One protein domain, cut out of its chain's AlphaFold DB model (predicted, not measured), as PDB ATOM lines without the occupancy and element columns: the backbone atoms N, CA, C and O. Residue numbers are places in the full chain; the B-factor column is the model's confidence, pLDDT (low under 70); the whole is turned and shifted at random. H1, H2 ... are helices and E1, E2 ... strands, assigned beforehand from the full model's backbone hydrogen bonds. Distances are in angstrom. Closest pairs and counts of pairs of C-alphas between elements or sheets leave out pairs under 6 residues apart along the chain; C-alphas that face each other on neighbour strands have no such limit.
ATOM      1  N   ASP A   5     175.158 177.177 205.924       88.75
ATOM      2  CA  ASP A   5     176.009 176.007 206.168       88.75
ATOM      3  C   ASP A   5     177.410 176.212 205.569       88.75
ATOM      4  O   ASP A   5     177.648 177.160 204.820       88.75
ATOM      5  N   PHE A   6     178.342 175.311 205.854       93.88
ATOM      6  CA  PHE A   6     179.682 175.336 205.275       93.88
ATOM      7  C   PHE A   6     180.106 173.961 204.757       93.88
ATOM      8  O   PHE A   6     179.577 172.921 205.155       93.88
ATOM      9  N   VAL A   7     181.083 173.966 203.855       95.00
ATOM     10  CA  VAL A   7     181.777 172.766 203.380       95.00
ATOM     11  C   VAL A   7     183.219 172.788 203.861       95.00
ATOM     12  O   VAL A   7     183.797 173.856 204.051       95.00
ATOM     13  N   ILE A   8     183.817 171.616 204.046       96.56
ATOM     14  CA  ILE A   8     185.219 171.499 204.456       96.56
ATOM     15  C   ILE A   8     186.088 171.531 203.209       96.56
ATOM     16  O   ILE A   8     186.066 170.590 202.417       96.56
ATOM     17  N   THR A   9     186.844 172.608 203.022       96.50
ATOM     18  CA  THR A   9     187.802 172.692 201.923       96.50
ATOM     19  C   THR A   9     189.019 171.842 202.251       96.50
ATOM     20  O   THR A   9     189.762 172.117 203.189       96.50
ATOM     21  N   THR A  10     189.222 170.800 201.461       95.62
ATOM     22  CA  THR A  10     190.331 169.859 201.619       95.62
ATOM     23  C   THR A  10     191.558 170.291 200.815       95.62
ATOM     24  O   THR A  10     191.479 171.158 199.943       95.62
ATOM     25  N   GLN A  11     192.694 169.648 201.081       91.19
ATOM     26  CA  GLN A  11     193.847 169.653 200.185       91.19
ATOM     27  C   GLN A  11     194.097 168.223 199.718       91.19
ATOM     28  O   GLN A  11     194.233 167.316 200.538       91.19
ATOM     29  N   TYR A  12     194.143 168.008 198.401       89.19
ATOM     30  CA  TYR A  12     194.338 166.670 197.818       89.19
ATOM     31  C   TYR A  12     193.298 165.639 198.297       89.19
ATOM     32  O   TYR A  12     193.595 164.455 198.420       89.19
ATOM     33  N   GLY A  13     192.072 166.094 198.588       90.75
ATOM     34  CA  GLY A  13     190.957 165.246 199.020       90.75
ATOM     35  C   GLY A  13     190.939 164.875 200.501       90.75
ATOM     36  O   GLY A  13     190.041 164.153 200.921       90.75
ATOM     37  N   SER A  14     191.891 165.376 201.295       92.50
ATOM     38  CA  SER A  14     191.962 165.152 202.743       92.50
ATOM     39  C   SER A  14     191.906 166.463 203.525       92.50
ATOM     40  O   SER A  14     192.350 167.514 203.051       92.50
ATOM     41  N   ILE A  15     191.368 166.414 204.743       94.75
ATOM     42  CA  ILE A  15     191.428 167.550 205.670       94.75
ATOM     43  C   ILE A  15     192.907 167.794 206.009       94.75
ATOM     44  O   ILE A  15     193.579 166.851 206.435       94.75
ATOM     45  N   PRO A  16     193.451 169.009 205.818       94.31
ATOM     46  CA  PRO A  16     194.871 169.233 206.062       94.31
ATOM     47  C   PRO A  16     195.236 168.934 207.519       94.31
ATOM     48  O   PRO A  16     194.515 169.321 208.437       94.31
ATOM     49  N   HIS A  17     196.365 168.252 207.720       93.38
ATOM     50  CA  HIS A  17     196.937 167.905 209.031       93.38
ATOM     51  C   HIS A  17     196.111 166.948 209.904       93.38
ATOM     52  O   HIS A  17     196.544 166.639 211.008       93.38
ATOM     53  N   VAL A  18     194.953 166.453 209.455       92.50
ATOM     54  CA  VAL A  18     194.085 165.580 210.262       92.50
ATOM     55  C   VAL A  18     194.014 164.183 209.653       92.50
ATOM     56  O   VAL A  18     193.595 164.009 208.509       92.50
ATOM     57  N   VAL A  19     194.372 163.183 210.456       87.06
ATOM     58  CA  VAL A  19     194.177 161.757 210.162       87.06
ATOM     59  C   VAL A  19     193.002 161.248 211.005       87.06
ATOM     60  O   VAL A  19     192.757 161.769 212.091       87.06
ATOM     61  N   ASP A  20     192.245 160.275 210.492       84.44
ATOM     62  CA  ASP A  20     191.141 159.608 211.205       84.44
ATOM     63  C   ASP A  20     190.045 160.545 211.750       84.44
ATOM     64  O   ASP A  20     189.554 160.428 212.869       84.44
ATOM     65  N   TYR A  21     189.583 161.464 210.903       87.94
ATOM     66  CA  TYR A  21     188.558 162.455 211.249       87.94
ATOM     67  C   TYR A  21     187.144 161.876 211.494       87.94
ATOM     68  O   TYR A  21     186.244 162.622 211.883       87.94
ATOM     69  N   LYS A  22     186.908 160.583 211.223       84.88
ATOM     70  CA  LYS A  22     185.564 159.978 211.084       84.88
ATOM     71  C   LYS A  22     184.686 160.118 212.331       84.88
ATOM     72  O   LYS A  22     183.482 160.327 212.199       84.88
ATOM     73  N   ASP A  23     185.285 160.073 213.518       85.81
ATOM     74  CA  ASP A  23     184.557 160.165 214.791       85.81
ATOM     75  C   ASP A  23     184.374 161.614 215.284       85.81
ATOM     76  O   ASP A  23     183.705 161.876 216.290       85.81
ATOM     77  N   MET A  24     184.940 162.594 214.574       89.88
ATOM     78  CA  MET A  24     184.914 163.998 214.973       89.88
ATOM     79  C   MET A  24     183.713 164.721 214.357       89.88
ATOM     80  O   MET A  24     183.628 164.947 213.151       89.88
ATOM     81  N   LYS A  25     182.782 165.162 215.211       90.31
ATOM     82  CA  LYS A  25     181.522 165.799 214.777       90.31
ATOM     83  C   LYS A  25     181.717 167.039 213.900       90.31
ATOM     84  O   LYS A  25     180.918 167.241 212.990       90.31
ATOM     85  N   CYS A  26     182.750 167.845 214.152       91.31
ATOM     86  CA  CYS A  26     183.044 169.046 213.360       91.31
ATOM     87  C   CYS A  26     183.404 168.724 211.899       91.31
ATOM     88  O   CYS A  26     183.237 169.579 211.032       91.31
ATOM     89  N   PHE A  27     183.819 167.484 211.617       94.06
ATOM     90  CA  PHE A  27     184.177 167.007 210.285       94.06
ATOM     91  C   PHE A  27     183.065 166.220 209.576       94.06
ATOM     92  O   PHE A  27     183.226 165.808 208.427       94.06
ATOM     93  N   ASN A  28     181.889 166.059 210.196       92.31
ATOM     94  CA  ASN A  28     180.727 165.433 209.561       92.31
ATOM     95  C   ASN A  28     179.976 166.420 208.643       92.31
ATOM     96  O   ASN A  28     178.841 166.819 208.910       92.31
ATOM     97  N   ARG A  29     180.650 166.866 207.578       92.62
ATOM     98  CA  ARG A  29     180.148 167.834 206.587       92.62
ATOM     99  C   ARG A  29     180.495 167.388 205.168       92.62
ATOM    100  O   ARG A  29     181.295 166.475 204.981       92.62
ATOM    101  N   THR A  30     179.910 168.038 204.164       93.81
ATOM    102  CA  THR A  30     180.330 167.882 202.761       93.81
ATOM    103  C   THR A  30     181.763 168.381 202.593       93.81
ATOM    104  O   THR A  30     182.119 169.439 203.117       93.81
ATOM    105  N   PHE A  31     182.580 167.637 201.854       95.88
ATOM    106  CA  PHE A  31     183.950 168.012 201.533       95.88
ATOM    107  C   PHE A  31     183.988 168.696 200.181       95.88
ATOM    108  O   PHE A  31     183.384 168.240 199.215       95.88
ATOM    109  N   GLN A  32     184.731 169.783 200.109       96.12
ATOM    110  CA  GLN A  32     185.102 170.404 198.862       96.12
ATOM    111  C   GLN A  32     186.508 169.960 198.491       96.12
ATOM    112  O   GLN A  32     187.445 170.053 199.287       96.12
ATOM    113  N   ILE A  33     186.651 169.547 197.242       95.88
ATOM    114  CA  ILE A  33     187.930 169.247 196.627       95.88
ATOM    115  C   ILE A  33     188.116 170.117 195.384       95.88
ATOM    116  O   ILE A  33     187.143 170.536 194.738       95.88
ATOM    117  N   TYR A  34     189.372 170.361 195.028       94.69
ATOM    118  CA  TYR A  34     189.712 171.123 193.837       94.69
ATOM    119  C   TYR A  34     190.194 170.223 192.704       94.69
ATOM    120  O   TYR A  34     191.067 169.386 192.912       94.69
ATOM    121  N   VAL A  35     189.700 170.451 191.486       93.94
ATOM    122  CA  VAL A  35     190.191 169.790 190.261       93.94
ATOM    123  C   VAL A  35     191.713 169.947 190.135       93.94
ATOM    124  O   VAL A  35     192.413 168.998 189.784       93.94
ATOM    125  N   ASP A  36     192.231 171.125 190.495       92.62
ATOM    126  CA  ASP A  36     193.653 171.484 190.506       92.62
ATOM    127  C   ASP A  36     194.554 170.515 191.293       92.62
ATOM    128  O   ASP A  36     195.750 170.418 191.014       92.62
ATOM    129  N   ASP A  37     194.004 169.815 192.287       91.81
ATOM    130  CA  ASP A  37     194.761 168.875 193.116       91.81
ATOM    131  C   ASP A  37     194.896 167.490 192.467       91.81
ATOM    132  O   ASP A  37     195.829 166.746 192.777       91.81
ATOM    133  N   PHE A  38     193.994 167.155 191.541       92.12
ATOM    134  CA  PHE A  38     193.879 165.822 190.947       92.12
ATOM    135  C   PHE A  38     194.266 165.773 189.476       92.12
ATOM    136  O   PHE A  38     194.634 164.704 188.995       92.12
ATOM    137  N   ILE A  39     194.216 166.904 188.771       91.38
ATOM    138  CA  ILE A  39     194.499 166.983 187.341       91.38
ATOM    139  C   ILE A  39     195.794 167.746 187.083       91.38
ATOM    140  O   ILE A  39     195.870 168.963 187.207       91.38
ATOM    141  N   TYR A  40     196.807 167.014 186.636       88.31
ATOM    142  CA  TYR A  40     198.092 167.523 186.151       88.31
ATOM    143  C   TYR A  40     198.706 166.538 185.145       88.31
ATOM    144  O   TYR A  40     198.208 165.426 184.966       88.31
ATOM    145  N   ASN A  41     199.798 166.916 184.473       84.81
ATOM    146  CA  ASN A  41     200.471 166.036 183.509       84.81
ATOM    147  C   ASN A  41     200.898 164.709 184.165       84.81
ATOM    148  O   ASN A  41     201.702 164.707 185.100       84.81
ATOM    149  N   GLY A  42     200.355 163.591 183.673       85.25
ATOM    150  CA  GLY A  42     200.585 162.255 184.234       85.25
ATOM    151  C   GLY A  42     199.821 161.966 185.533       85.25
ATOM    152  O   GLY A  42     200.209 161.067 186.275       85.25
ATOM    153  N   SER A  43     198.784 162.743 185.853       88.88
ATOM    154  CA  SER A  43     197.918 162.472 187.004       88.88
ATOM    155  C   SER A  43     197.074 161.212 186.822       88.88
ATOM    156  O   SER A  43     196.766 160.805 185.702       88.88
ATOM    157  N   TYR A  44     196.682 160.615 187.950       90.69
ATOM    158  CA  TYR A  44     195.895 159.384 188.008       90.69
ATOM    159  C   TYR A  44     194.629 159.463 187.147       90.69
ATOM    160  O   TYR A  44     194.409 158.590 186.315       90.69
ATOM    161  N   TYR A  45     193.880 160.562 187.264       91.56
ATOM    162  CA  TYR A  45     192.591 160.773 186.598       91.56
ATOM    163  C   TYR A  45     192.662 161.041 185.087       91.56
ATOM    164  O   TYR A  45     191.627 161.059 184.422       91.56
ATOM    165  N   LEU A  46     193.865 161.188 184.519       87.38
ATOM    166  CA  LEU A  46     194.060 161.211 183.064       87.38
ATOM    167  C   LEU A  46     194.220 159.805 182.459       87.38
ATOM    168  O   LEU A  46     194.303 159.675 181.240       87.38
ATOM    169  N   ASN A  47     194.256 158.751 183.278       86.94
ATOM    170  CA  ASN A  47     194.286 157.366 182.802       86.94
ATOM    171  C   ASN A  47     192.867 156.827 182.539       86.94
ATOM    172  O   ASN A  47     191.872 157.457 182.899       86.94
ATOM    173  N   LYS A  48     192.767 155.665 181.877       76.94
ATOM    174  CA  LYS A  48     191.478 155.026 181.550       76.94
ATOM    175  C   LYS A  48     190.830 154.341 182.756       76.94
ATOM    176  O   LYS A  48     189.639 154.524 182.964       76.94
ATOM    177  N   ASP A  49     191.620 153.624 183.552       83.75
ATOM    178  CA  ASP A  49     191.130 152.837 184.686       83.75
ATOM    179  C   ASP A  49     191.421 153.572 185.995       83.75
ATOM    180  O   ASP A  49     192.559 153.595 186.473       83.75
ATOM    181  N   VAL A  50     190.396 154.222 186.546       93.56
ATOM    182  CA  VAL A  50     190.511 155.029 187.764       93.56
ATOM    183  C   VAL A  50     189.355 154.760 188.717       93.56
ATOM    184  O   VAL A  50     188.244 154.456 188.288       93.56
ATOM    185  N   LEU A  51     189.632 154.868 190.014       94.81
ATOM    186  CA  LEU A  51     188.621 154.787 191.060       94.81
ATOM    187  C   LEU A  51     187.796 156.082 191.134       94.81
ATOM    188  O   LEU A  51     188.351 157.162 190.902       94.81
ATOM    189  N   PRO A  52     186.519 155.998 191.544       95.31
ATOM    190  CA  PRO A  52     185.750 157.152 191.991       95.31
ATOM    191  C   PRO A  52     186.463 157.925 193.104       95.31
ATOM    192  O   PRO A  52     187.183 157.363 193.932       95.31
ATOM    193  N   ILE A  53     186.214 159.227 193.190       95.00
ATOM    194  CA  ILE A  53     186.958 160.142 194.059       95.00
ATOM    195  C   ILE A  53     186.748 159.876 195.548       95.00
ATOM    196  O   ILE A  53     187.677 160.030 196.339       95.00
ATOM    197  N   LYS A  54     185.555 159.413 195.937       93.81
ATOM    198  CA  LYS A  54     185.256 158.993 197.314       93.81
ATOM    199  C   LYS A  54     186.086 157.778 197.715       93.81
ATOM    200  O   LYS A  54     186.624 157.747 198.817       93.81
ATOM    201  N   GLU A  55     186.232 156.814 196.808       94.62
ATOM    202  CA  GLU A  55     187.052 155.619 197.024       94.62
ATOM    203  C   GLU A  55     188.540 155.972 197.042       94.62
ATOM    204  O   GLU A  55     189.247 155.582 197.970       94.62
ATOM    205  N   PHE A  56     188.996 156.782 196.081       94.44
ATOM    206  CA  PHE A  56     190.383 157.239 195.996       94.44
ATOM    207  C   PHE A  56     190.831 157.987 197.260       94.44
ATOM    208  O   PHE A  56     191.923 157.744 197.767       94.44
ATOM    209  N   CYS A  57     189.984 158.874 197.787       91.81
ATOM    210  CA  CYS A  57     190.274 159.642 198.999       91.81
ATOM    211  C   CYS A  57     189.902 158.896 200.296       91.81
ATOM    212  O   CYS A  57     190.170 159.403 201.381       91.81
ATOM    213  N   SER A  58     189.275 157.716 200.213       91.19
ATOM    214  CA  SER A  58     188.726 156.974 201.361       91.19
ATOM    215  C   SER A  58     187.740 157.789 202.226       91.19
ATOM    216  O   SER A  58     187.711 157.687 203.456       91.19
ATOM    217  N   VAL A  59     186.905 158.604 201.575       89.75
ATOM    218  CA  VAL A  59     185.950 159.526 202.213       89.75
ATOM    219  C   VAL A  59     184.520 159.015 202.041       89.75
ATOM    220  O   VAL A  59     184.063 158.765 200.929       89.75
ATOM    221  N   SER A  60     183.771 158.917 203.142       89.56
ATOM    222  CA  SER A  60     182.338 158.573 203.120       89.56
ATOM    223  C   SER A  60     181.416 159.789 202.968       89.56
ATOM    224  O   SER A  60     180.260 159.645 202.572       89.56
ATOM    225  N   ASN A  61     181.909 160.984 203.300       92.44
ATOM    226  CA  ASN A  61     181.174 162.243 203.212       92.44
ATOM    227  C   ASN A  61     180.793 162.578 201.766       92.44
ATOM    228  O   ASN A  61     181.416 162.104 200.818       92.44
ATOM    229  N   ASN A  62     179.788 163.438 201.589       93.19
ATOM    230  CA  ASN A  62     179.491 163.983 200.267       93.19
ATOM    231  C   ASN A  62     180.675 164.808 199.750       93.19
ATOM    232  O   ASN A  62     181.308 165.517 200.533       93.19
ATOM    233  N   ILE A  63     180.930 164.760 198.444       94.94
ATOM    234  CA  ILE A  63     182.011 165.496 197.788       94.94
ATOM    235  C   ILE A  63     181.452 166.505 196.782       94.94
ATOM    236  O   ILE A  63     180.648 166.177 195.911       94.94
ATOM    237  N   ILE A  64     181.933 167.742 196.902       94.75
ATOM    238  CA  ILE A  64     181.830 168.820 195.924       94.75
ATOM    239  C   ILE A  64     183.165 168.948 195.192       94.75
ATOM    240  O   ILE A  64     184.209 169.126 195.819       94.75
ATOM    241  N   VAL A  65     183.128 168.926 193.862       95.00
ATOM    242  CA  VAL A  65     184.281 169.233 193.005       95.00
ATOM    243  C   VAL A  65     184.187 170.663 192.484       95.00
ATOM    244  O   VAL A  65     183.185 171.054 191.887       95.00
ATOM    245  N   THR A  66     185.246 171.449 192.674       93.75
ATOM    246  CA  THR A  66     185.328 172.854 192.229       93.75
ATOM    247  C   THR A  66     186.693 173.184 191.635       93.75
ATOM    248  O   THR A  66     187.616 172.380 191.701       93.75
ATOM    249  N   PHE A  67     186.844 174.380 191.072       91.38
ATOM    250  CA  PHE A  67     188.140 174.922 190.656       91.38
ATOM    251  C   PHE A  67     188.689 175.865 191.734       91.38
ATOM    252  O   PHE A  67     187.903 176.580 192.358       91.38
ATOM    253  N   LYS A  68     190.015 175.905 191.940       88.44
ATOM    254  CA  LYS A  68     190.634 176.889 192.862       88.44
ATOM    255  C   LYS A  68     190.431 178.322 192.394       88.44
ATOM    256  O   LYS A  68     190.288 179.241 193.194       88.44
ATOM    257  N   ASP A  69     190.456 178.504 191.082       80.88
ATOM    258  CA  ASP A  69     190.244 179.776 190.415       80.88
ATOM    259  C   ASP A  69     189.073 179.626 189.438       80.88
ATOM    260  O   ASP A  69     188.836 178.557 188.885       80.88
ATOM    261  N   LYS A  70     188.339 180.707 189.179       73.62
ATOM    262  CA  LYS A  70     187.265 180.706 188.173       73.62
ATOM    263  C   LYS A  70     187.809 180.656 186.740       73.62
ATOM    264  O   LYS A  70     187.022 180.608 185.794       73.62
ATOM    265  N   SER A  71     189.131 180.682 186.571       77.06
ATOM    266  CA  SER A  71     189.806 180.526 185.286       77.06
ATOM    267  C   SER A  71     189.887 179.058 184.846       77.06
ATOM    268  O   SER A  71     189.861 178.137 185.653       77.06
ATOM    269  N   ASN A  72     190.026 178.825 183.538       77.25
ATOM    270  CA  ASN A  72     190.235 177.478 182.977       77.25
ATOM    271  C   ASN A  72     191.719 177.047 183.034       77.25
ATOM    272  O   ASN A  72     192.164 176.180 182.276       77.25
ATOM    273  N   LEU A  73     192.512 177.718 183.871       86.81
ATOM    274  CA  LEU A  73     193.925 177.448 184.083       86.81
ATOM    275  C   LEU A  73     194.083 176.789 185.450       86.81
ATOM    276  O   LEU A  73     194.039 177.468 186.473       86.81
ATOM    277  N   LEU A  74     194.312 175.480 185.447       88.31
ATOM    278  CA  LEU A  74     194.593 174.739 186.666       88.31
ATOM    279  C   LEU A  74     195.988 175.094 187.168       88.31
ATOM    280  O   LEU A  74     196.974 174.991 186.427       88.31
ATOM    281  N   ARG A  75     196.069 175.499 188.434       87.56
ATOM    282  CA  ARG A  75     197.316 175.818 189.132       87.56
ATOM    283  C   ARG A  75     197.670 174.665 190.051       87.56
ATOM    284  O   ARG A  75     197.220 174.572 191.192       87.56
ATOM    285  N   THR A  76     198.500 173.776 189.526       84.88
ATOM    286  CA  THR A  76     198.870 172.528 190.190       84.88
ATOM    287  C   THR A  76     200.269 172.646 190.792       84.88
ATOM    288  O   THR A  76     201.085 173.459 190.349       84.88
ATOM    289  N   ARG A  77     200.612 171.765 191.740       79.12
ATOM    290  CA  ARG A  77     201.996 171.648 192.241       79.12
ATOM    291  C   ARG A  77     203.019 171.326 191.143       79.12
ATOM    292  O   ARG A  77     204.201 171.582 191.331       79.12
ATOM    293  N   ARG A  78     202.582 170.762 190.012       84.69
ATOM    294  CA  ARG A  78     203.440 170.377 188.878       84.69
ATOM    295  C   ARG A  78     203.410 171.390 187.730       84.69
ATOM    296  O   ARG A  78     203.831 171.071 186.622       84.69
ATOM    297  N   GLY A  79     202.922 172.599 187.994       85.25
ATOM    298  CA  GLY A  79     202.839 173.683 187.024       85.25
ATOM    299  C   GLY A  79     201.422 173.943 186.524       85.25
ATOM    300  O   GLY A  79     200.464 173.239 186.855       85.25
ATOM    301  N   ASN A  80     201.302 175.001 185.728       89.19
ATOM    302  CA  ASN A  80     200.021 175.464 185.212       89.19
ATOM    303  C   ASN A  80     199.611 174.656 183.978       89.19
ATOM    304  O   ASN A  80     200.424 174.438 183.078       89.19
ATOM    305  N   ARG A  81     198.337 174.269 183.902       87.44
ATOM    306  CA  ARG A  81     197.771 173.542 182.759       87.44
ATOM    307  C   ARG A  81     196.441 174.156 182.351       87.44
ATOM    308  O   ARG A  81     195.569 174.368 183.185       87.44
ATOM    309  N   LYS A  82     196.269 174.424 181.054       87.81
ATOM    310  CA  LYS A  82     194.939 174.725 180.514       87.81
ATOM    311  C   LYS A  82     194.109 173.453 180.538       87.81
ATOM    312  O   LYS A  82     194.599 172.414 180.106       87.81
ATOM    313  N   PHE A  83     192.883 173.560 181.021       88.62
ATOM    314  CA  PHE A  83     191.986 172.424 181.129       88.62
ATOM    315  C   PHE A  83     190.730 172.682 180.314       88.62
ATOM    316  O   PHE A  83     190.088 173.729 180.446       88.62
ATOM    317  N   THR A  84     190.449 171.772 179.389       91.19
ATOM    318  CA  THR A  84     189.338 171.909 178.452       91.19
ATOM    319  C   THR A  84     188.037 171.410 179.070       91.19
ATOM    320  O   THR A  84     188.027 170.691 180.070       91.19
ATOM    321  N   LYS A  85     186.917 171.805 178.460       92.56
ATOM    322  CA  LYS A  85     185.591 171.348 178.876       92.56
ATOM    323  C   LYS A  85     185.448 169.833 178.719       92.56
ATOM    324  O   LYS A  85     184.914 169.195 179.617       92.56
ATOM    325  N   ASP A  86     185.959 169.271 177.626       92.56
ATOM    326  CA  ASP A  86     185.864 167.833 177.350       92.56
ATOM    327  C   ASP A  86     186.653 167.017 178.380       92.56
ATOM    328  O   ASP A  86     186.118 166.073 178.955       92.56
ATOM    329  N   GLU A  87     187.881 167.438 178.706       92.06
ATOM    330  CA  GLU A  87     188.665 166.798 179.769       92.06
ATOM    331  C   GLU A  87     187.993 166.931 181.145       92.06
ATOM    332  O   GLU A  87     188.079 166.021 181.969       92.06
ATOM    333  N   TYR A  88     187.320 168.056 181.415       92.94
ATOM    334  CA  TYR A  88     186.571 168.232 182.657       92.94
ATOM    335  C   TYR A  88     185.369 167.291 182.742       92.94
ATOM    336  O   TYR A  88     185.150 166.694 183.792       92.94
ATOM    337  N   ILE A  89     184.613 167.140 181.653       92.81
ATOM    338  CA  ILE A  89     183.480 166.210 181.593       92.81
ATOM    339  C   ILE A  89     183.974 164.781 181.835       92.81
ATOM    340  O   ILE A  89     183.454 164.113 182.725       92.81
ATOM    341  N   GLU A  90     185.033 164.360 181.138       93.31
ATOM    342  CA  GLU A  90     185.641 163.038 181.329       93.31
ATOM    343  C   GLU A  90     186.115 162.836 182.780       93.31
ATOM    344  O   GLU A  90     185.907 161.773 183.368       93.31
ATOM    345  N   PHE A  91     186.717 163.862 183.393       94.12
ATOM    346  CA  PHE A  91     187.102 163.812 184.801       94.12
ATOM    347  C   PHE A  91     185.895 163.635 185.724       94.12
ATOM    348  O   PHE A  91     185.936 162.765 186.585       94.12
ATOM    349  N   ILE A  92     184.832 164.429 185.568       94.56
ATOM    350  CA  ILE A  92     183.639 164.345 186.425       94.56
ATOM    351  C   ILE A  92     182.937 162.992 186.279       94.56
ATOM    352  O   ILE A  92     182.476 162.438 187.278       94.56
ATOM    353  N   GLU A  93     182.884 162.437 185.069       93.62
ATOM    354  CA  GLU A  93     182.329 161.104 184.824       93.62
ATOM    355  C   GLU A  93     183.097 160.020 185.585       93.62
ATOM    356  O   GLU A  93     182.476 159.216 186.281       93.62
ATOM    357  N   LYS A  94     184.433 160.045 185.501       94.75
ATOM    358  CA  LYS A  94     185.330 159.101 186.185       94.75
ATOM    359  C   LYS A  94     185.362 159.282 187.700       94.75
ATOM    360  O   LYS A  94     185.334 158.312 188.447       94.75
ATOM    361  N   ALA A  95     185.475 160.528 188.147       94.81
ATOM    362  CA  ALA A  95     185.610 160.881 189.552       94.81
ATOM    363  C   ALA A  95     184.306 160.657 190.323       94.81
ATOM    364  O   ALA A  95     184.363 160.447 191.526       94.81
ATOM    365  N   ASP A  96     183.153 160.694 189.653       94.19
ATOM    366  CA  ASP A  96     181.837 160.449 190.247       94.19
ATOM    367  C   ASP A  96     181.592 161.183 191.589       94.19
ATOM    368  O   ASP A  96     181.412 160.555 192.638       94.19
ATOM    369  N   PRO A  97     181.639 162.530 191.609       95.00
ATOM    370  CA  PRO A  97     181.334 163.290 192.813       95.00
ATOM    371  C   PRO A  97     179.820 163.439 193.025       95.00
ATOM    372  O   PRO A  97     179.035 163.474 192.075       95.00
ATOM    373  N   ASP A  98     179.404 163.649 194.279       93.88
ATOM    374  CA  ASP A  98     177.998 163.925 194.613       93.88
ATOM    375  C   ASP A  98     177.515 165.252 193.979       93.88
ATOM    376  O   ASP A  98     176.365 165.383 193.537       93.88
ATOM    377  N   PHE A  99     178.418 166.235 193.898       94.06
ATOM    378  CA  PHE A  99     178.180 167.564 193.341       94.06
ATOM    379  C   PHE A  99     179.427 168.098 192.625       94.06
ATOM    380  O   PHE A  99     180.561 167.786 192.989       94.06
ATOM    381  N   TYR A 100     179.237 168.981 191.650       93.94
ATOM    382  CA  TYR A 100     180.343 169.580 190.910       93.94
ATOM    383  C   TYR A 100     180.001 170.972 190.381       93.94
ATOM    384  O   TYR A 100     178.838 171.329 190.186       93.94
ATOM    385  N   MET A 101     181.030 171.787 190.173       92.12
ATOM    386  CA  MET A 101     180.906 173.116 189.586       92.12
ATOM    387  C   MET A 101     180.735 173.011 188.071       92.12
ATOM    388  O   MET A 101     181.626 172.541 187.376       92.12
ATOM    389  N   ASP A 102     179.625 173.477 187.521       90.38
ATOM    390  CA  ASP A 102     179.442 173.518 186.074       90.38
ATOM    391  C   ASP A 102     180.552 174.345 185.395       90.38
ATOM    392  O   ASP A 102     180.919 175.429 185.864       90.38
ATOM    393  N   PHE A 103     181.104 173.823 184.295       90.31
ATOM    394  CA  PHE A 103     182.291 174.394 183.656       90.31
ATOM    395  C   PHE A 103     182.048 175.815 183.141       90.31
ATOM    396  O   PHE A 103     182.931 176.666 183.267       90.31
ATOM    397  N   ASP A 104     180.858 176.078 182.597       88.19
ATOM    398  CA  ASP A 104     180.535 177.342 181.935       88.19
ATOM    399  C   ASP A 104     179.943 178.353 182.922       88.19
ATOM    400  O   ASP A 104     180.403 179.490 183.023       88.19
ATOM    401  N   THR A 105     178.931 177.939 183.686       87.69
ATOM    402  CA  THR A 105     178.178 178.827 184.586       87.69
ATOM    403  C   THR A 105     178.844 179.024 185.943       87.69
ATOM    404  O   THR A 105     178.472 179.943 186.674       87.69
ATOM    405  N   LYS A 106     179.804 178.158 186.299       86.56
ATOM    406  CA  LYS A 106     180.480 178.116 187.606       86.56
ATOM    407  C   LYS A 106     179.529 177.926 188.800       86.56
ATOM    408  O   LYS A 106     179.899 178.211 189.938       86.56
ATOM    409  N   LYS A 107     178.306 177.444 188.560       88.19
ATOM    410  CA  LYS A 107     177.329 177.101 189.605       88.19
ATOM    411  C   LYS A 107     177.530 175.663 190.065       88.19
ATOM    412  O   LYS A 107     177.905 174.817 189.262       88.19
ATOM    413  N   ILE A 108     177.236 175.368 191.328       89.94
ATOM    414  CA  ILE A 108     177.301 173.992 191.833       89.94
ATOM    415  C   ILE A 108     176.014 173.246 191.477       89.94
ATOM    416  O   ILE A 108     174.909 173.667 191.840       89.94
ATOM    417  N   ILE A 109     176.165 172.118 190.793       89.88
ATOM    418  CA  ILE A 109     175.077 171.233 190.384       89.88
ATOM    419  C   ILE A 109     175.289 169.822 190.940       89.88
ATOM    420  O   ILE A 109     176.402 169.412 191.259       89.88
ATOM    421  N   SER A 110     174.189 169.095 191.103       86.69
ATOM    422  CA  SER A 110     174.185 167.667 191.442       86.69
ATOM    423  C   SER A 110     174.156 166.805 190.179       86.69
ATOM    424  O   SER A 110     173.776 167.294 189.111       86.69
ATOM    425  N   ARG A 111     174.449 165.503 190.311       70.75
ATOM    426  CA  ARG A 111     174.484 164.502 189.217       70.75
ATOM    427  C   ARG A 111     173.136 164.214 188.508       70.75
ATOM    428  O   ARG A 111     172.978 163.208 187.833       70.75
ATOM    429  N   GLY A 112     172.161 165.116 188.620       63.50
ATOM    430  CA  GLY A 112     170.899 165.132 187.868       63.50
ATOM    431  C   GLY A 112     170.514 166.535 187.384       63.50
ATOM    432  O   GLY A 112     169.327 166.830 187.260       63.50
ATOM    433  N   ASN A 113     171.500 167.424 187.201       65.00
ATOM    434  CA  ASN A 113     171.346 168.830 186.799       65.00
ATOM    435  C   ASN A 113     170.433 169.674 187.706       65.00
ATOM    436  O   ASN A 113     169.996 170.761 187.325       65.00
ATOM    437  N   LYS A 114     170.162 169.223 188.938       67.38
ATOM    438  CA  LYS A 114     169.521 170.071 189.946       67.38
ATOM    439  C   LYS A 114     170.583 170.971 190.562       67.38
ATOM    440  O   LYS A 114     171.606 170.474 191.043       67.38
ATOM    441  N   ILE A 115     170.330 172.277 190.544       66.44
ATOM    442  CA  ILE A 115     171.181 173.282 191.186       66.44
ATOM    443  C   ILE A 115     171.229 172.968 192.682       66.44
ATOM    444  O   ILE A 115     170.194 172.943 193.344       66.44
ATOM    445  N   PHE A 116     172.429 172.695 193.192       67.62
ATOM    446  CA  PHE A 116     172.646 172.369 194.601       67.62
ATOM    447  C   PHE A 116     172.610 173.627 195.468       67.62
ATOM    448  O   PHE A 116     171.971 173.649 196.515       67.62
ATOM    449  N   SER A 117     173.270 174.690 195.008       66.12
ATOM    450  CA  SER A 117     173.190 176.013 195.616       66.12
ATOM    451  C   SER A 117     173.601 177.078 194.610       66.12
ATOM    452  O   SER A 117     174.688 177.021 194.034       66.12
ATOM    453  N   SER A 118     172.734 178.070 194.409       66.44
ATOM    454  CA  SER A 118     173.084 179.290 193.676       66.44
ATOM    455  C   SER A 118     173.999 180.218 194.482       66.44
ATOM    456  O   SER A 118     174.589 181.122 193.900       66.44
ATOM    457  N   ASN A 119     174.126 179.986 195.794       82.00
ATOM    458  CA  ASN A 119     174.764 180.883 196.757       82.00
ATOM    459  C   ASN A 119     175.984 180.218 197.418       82.00
ATOM    460  O   ASN A 119     176.231 180.392 198.611       82.00
ATOM    461  N   PHE A 120     176.724 179.404 196.660       88.94
ATOM    462  CA  PHE A 120     178.016 178.879 197.098       88.94
ATOM    463  C   PHE A 120     179.074 179.989 197.019       88.94
ATOM    464  O   PHE A 120     179.267 180.581 195.954       88.94
ATOM    465  N   ILE A 121     179.735 180.284 198.137       90.50
ATOM    466  CA  ILE A 121     180.671 181.402 198.270       90.50
ATOM    467  C   ILE A 121     182.058 180.889 198.638       90.50
ATOM    468  O   ILE A 121     182.237 180.210 199.647       90.50
TER     469      ILE A 121
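Overview. This is residues 5 to 121 of the 230 residues of the protein "TGT domain-containing protein" of Hamiltosporidium magnivora (UniProt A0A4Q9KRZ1). Little regular structure is present: a short-stranded, strongly twisted mixed sheet, ordered E1 E2 E5 E6 E7, has loop residues 8 to 9 beside E1, and a separate hairpin, E3 and E4, by H1. The printed 117 residues run E1 H1 H2 E2 E3 E4 H3 E5 E6 E7, class mixed, 44 in named elements. The whole is compact, radius of gyration of the C-alphas 13.8 A, spanning 38 by 31 by 24 A.

Arrangement. E1, residues 31 to 34, is parallel to E2, 63 to 66; N 33 and O 64, 2.9 A apart, are within hydrogen-bond range. H1, 35 to 38, and H2, 53 to 56, complete this strand-helix-strand unit, parallel neighbours with helices between, its crossover right-handed. E3, 73 to 76, and E4, 79 to 82, form an antiparallel hairpin; N 74 and O 81, 2.8 A, are within range. The closest C-alphas of H1 and E3 are Asp 36 and Leu 74, 5.1 A. H3, 85 to 95, with every O i to N i+4 pair within range, only grazes the sheet; H1 and H2 are too short for such pairs. E5, 99 to 101, is parallel to E2, N 65 and O 99 at 2.9 A, and forms a hairpin with E6, 108 to 110, N 100 and O 109 at 2.9 A. E6 and E7, 115 to 117, meet only at a point.

Along the chain. E1 begins at C-alpha 31 (183.950, 168.012, 201.533); H3 measures 15.0 A; E7 ends at C-alpha 117 (173.190, 176.013, 195.616).

Size, cuts and confidence. The farthest C-alphas, Asp 23 and Lys 82, are 38.7 A apart. The printed part has no cut; H1 to H2 is a long link. Residues 112 to 118 have pLDDT under 70.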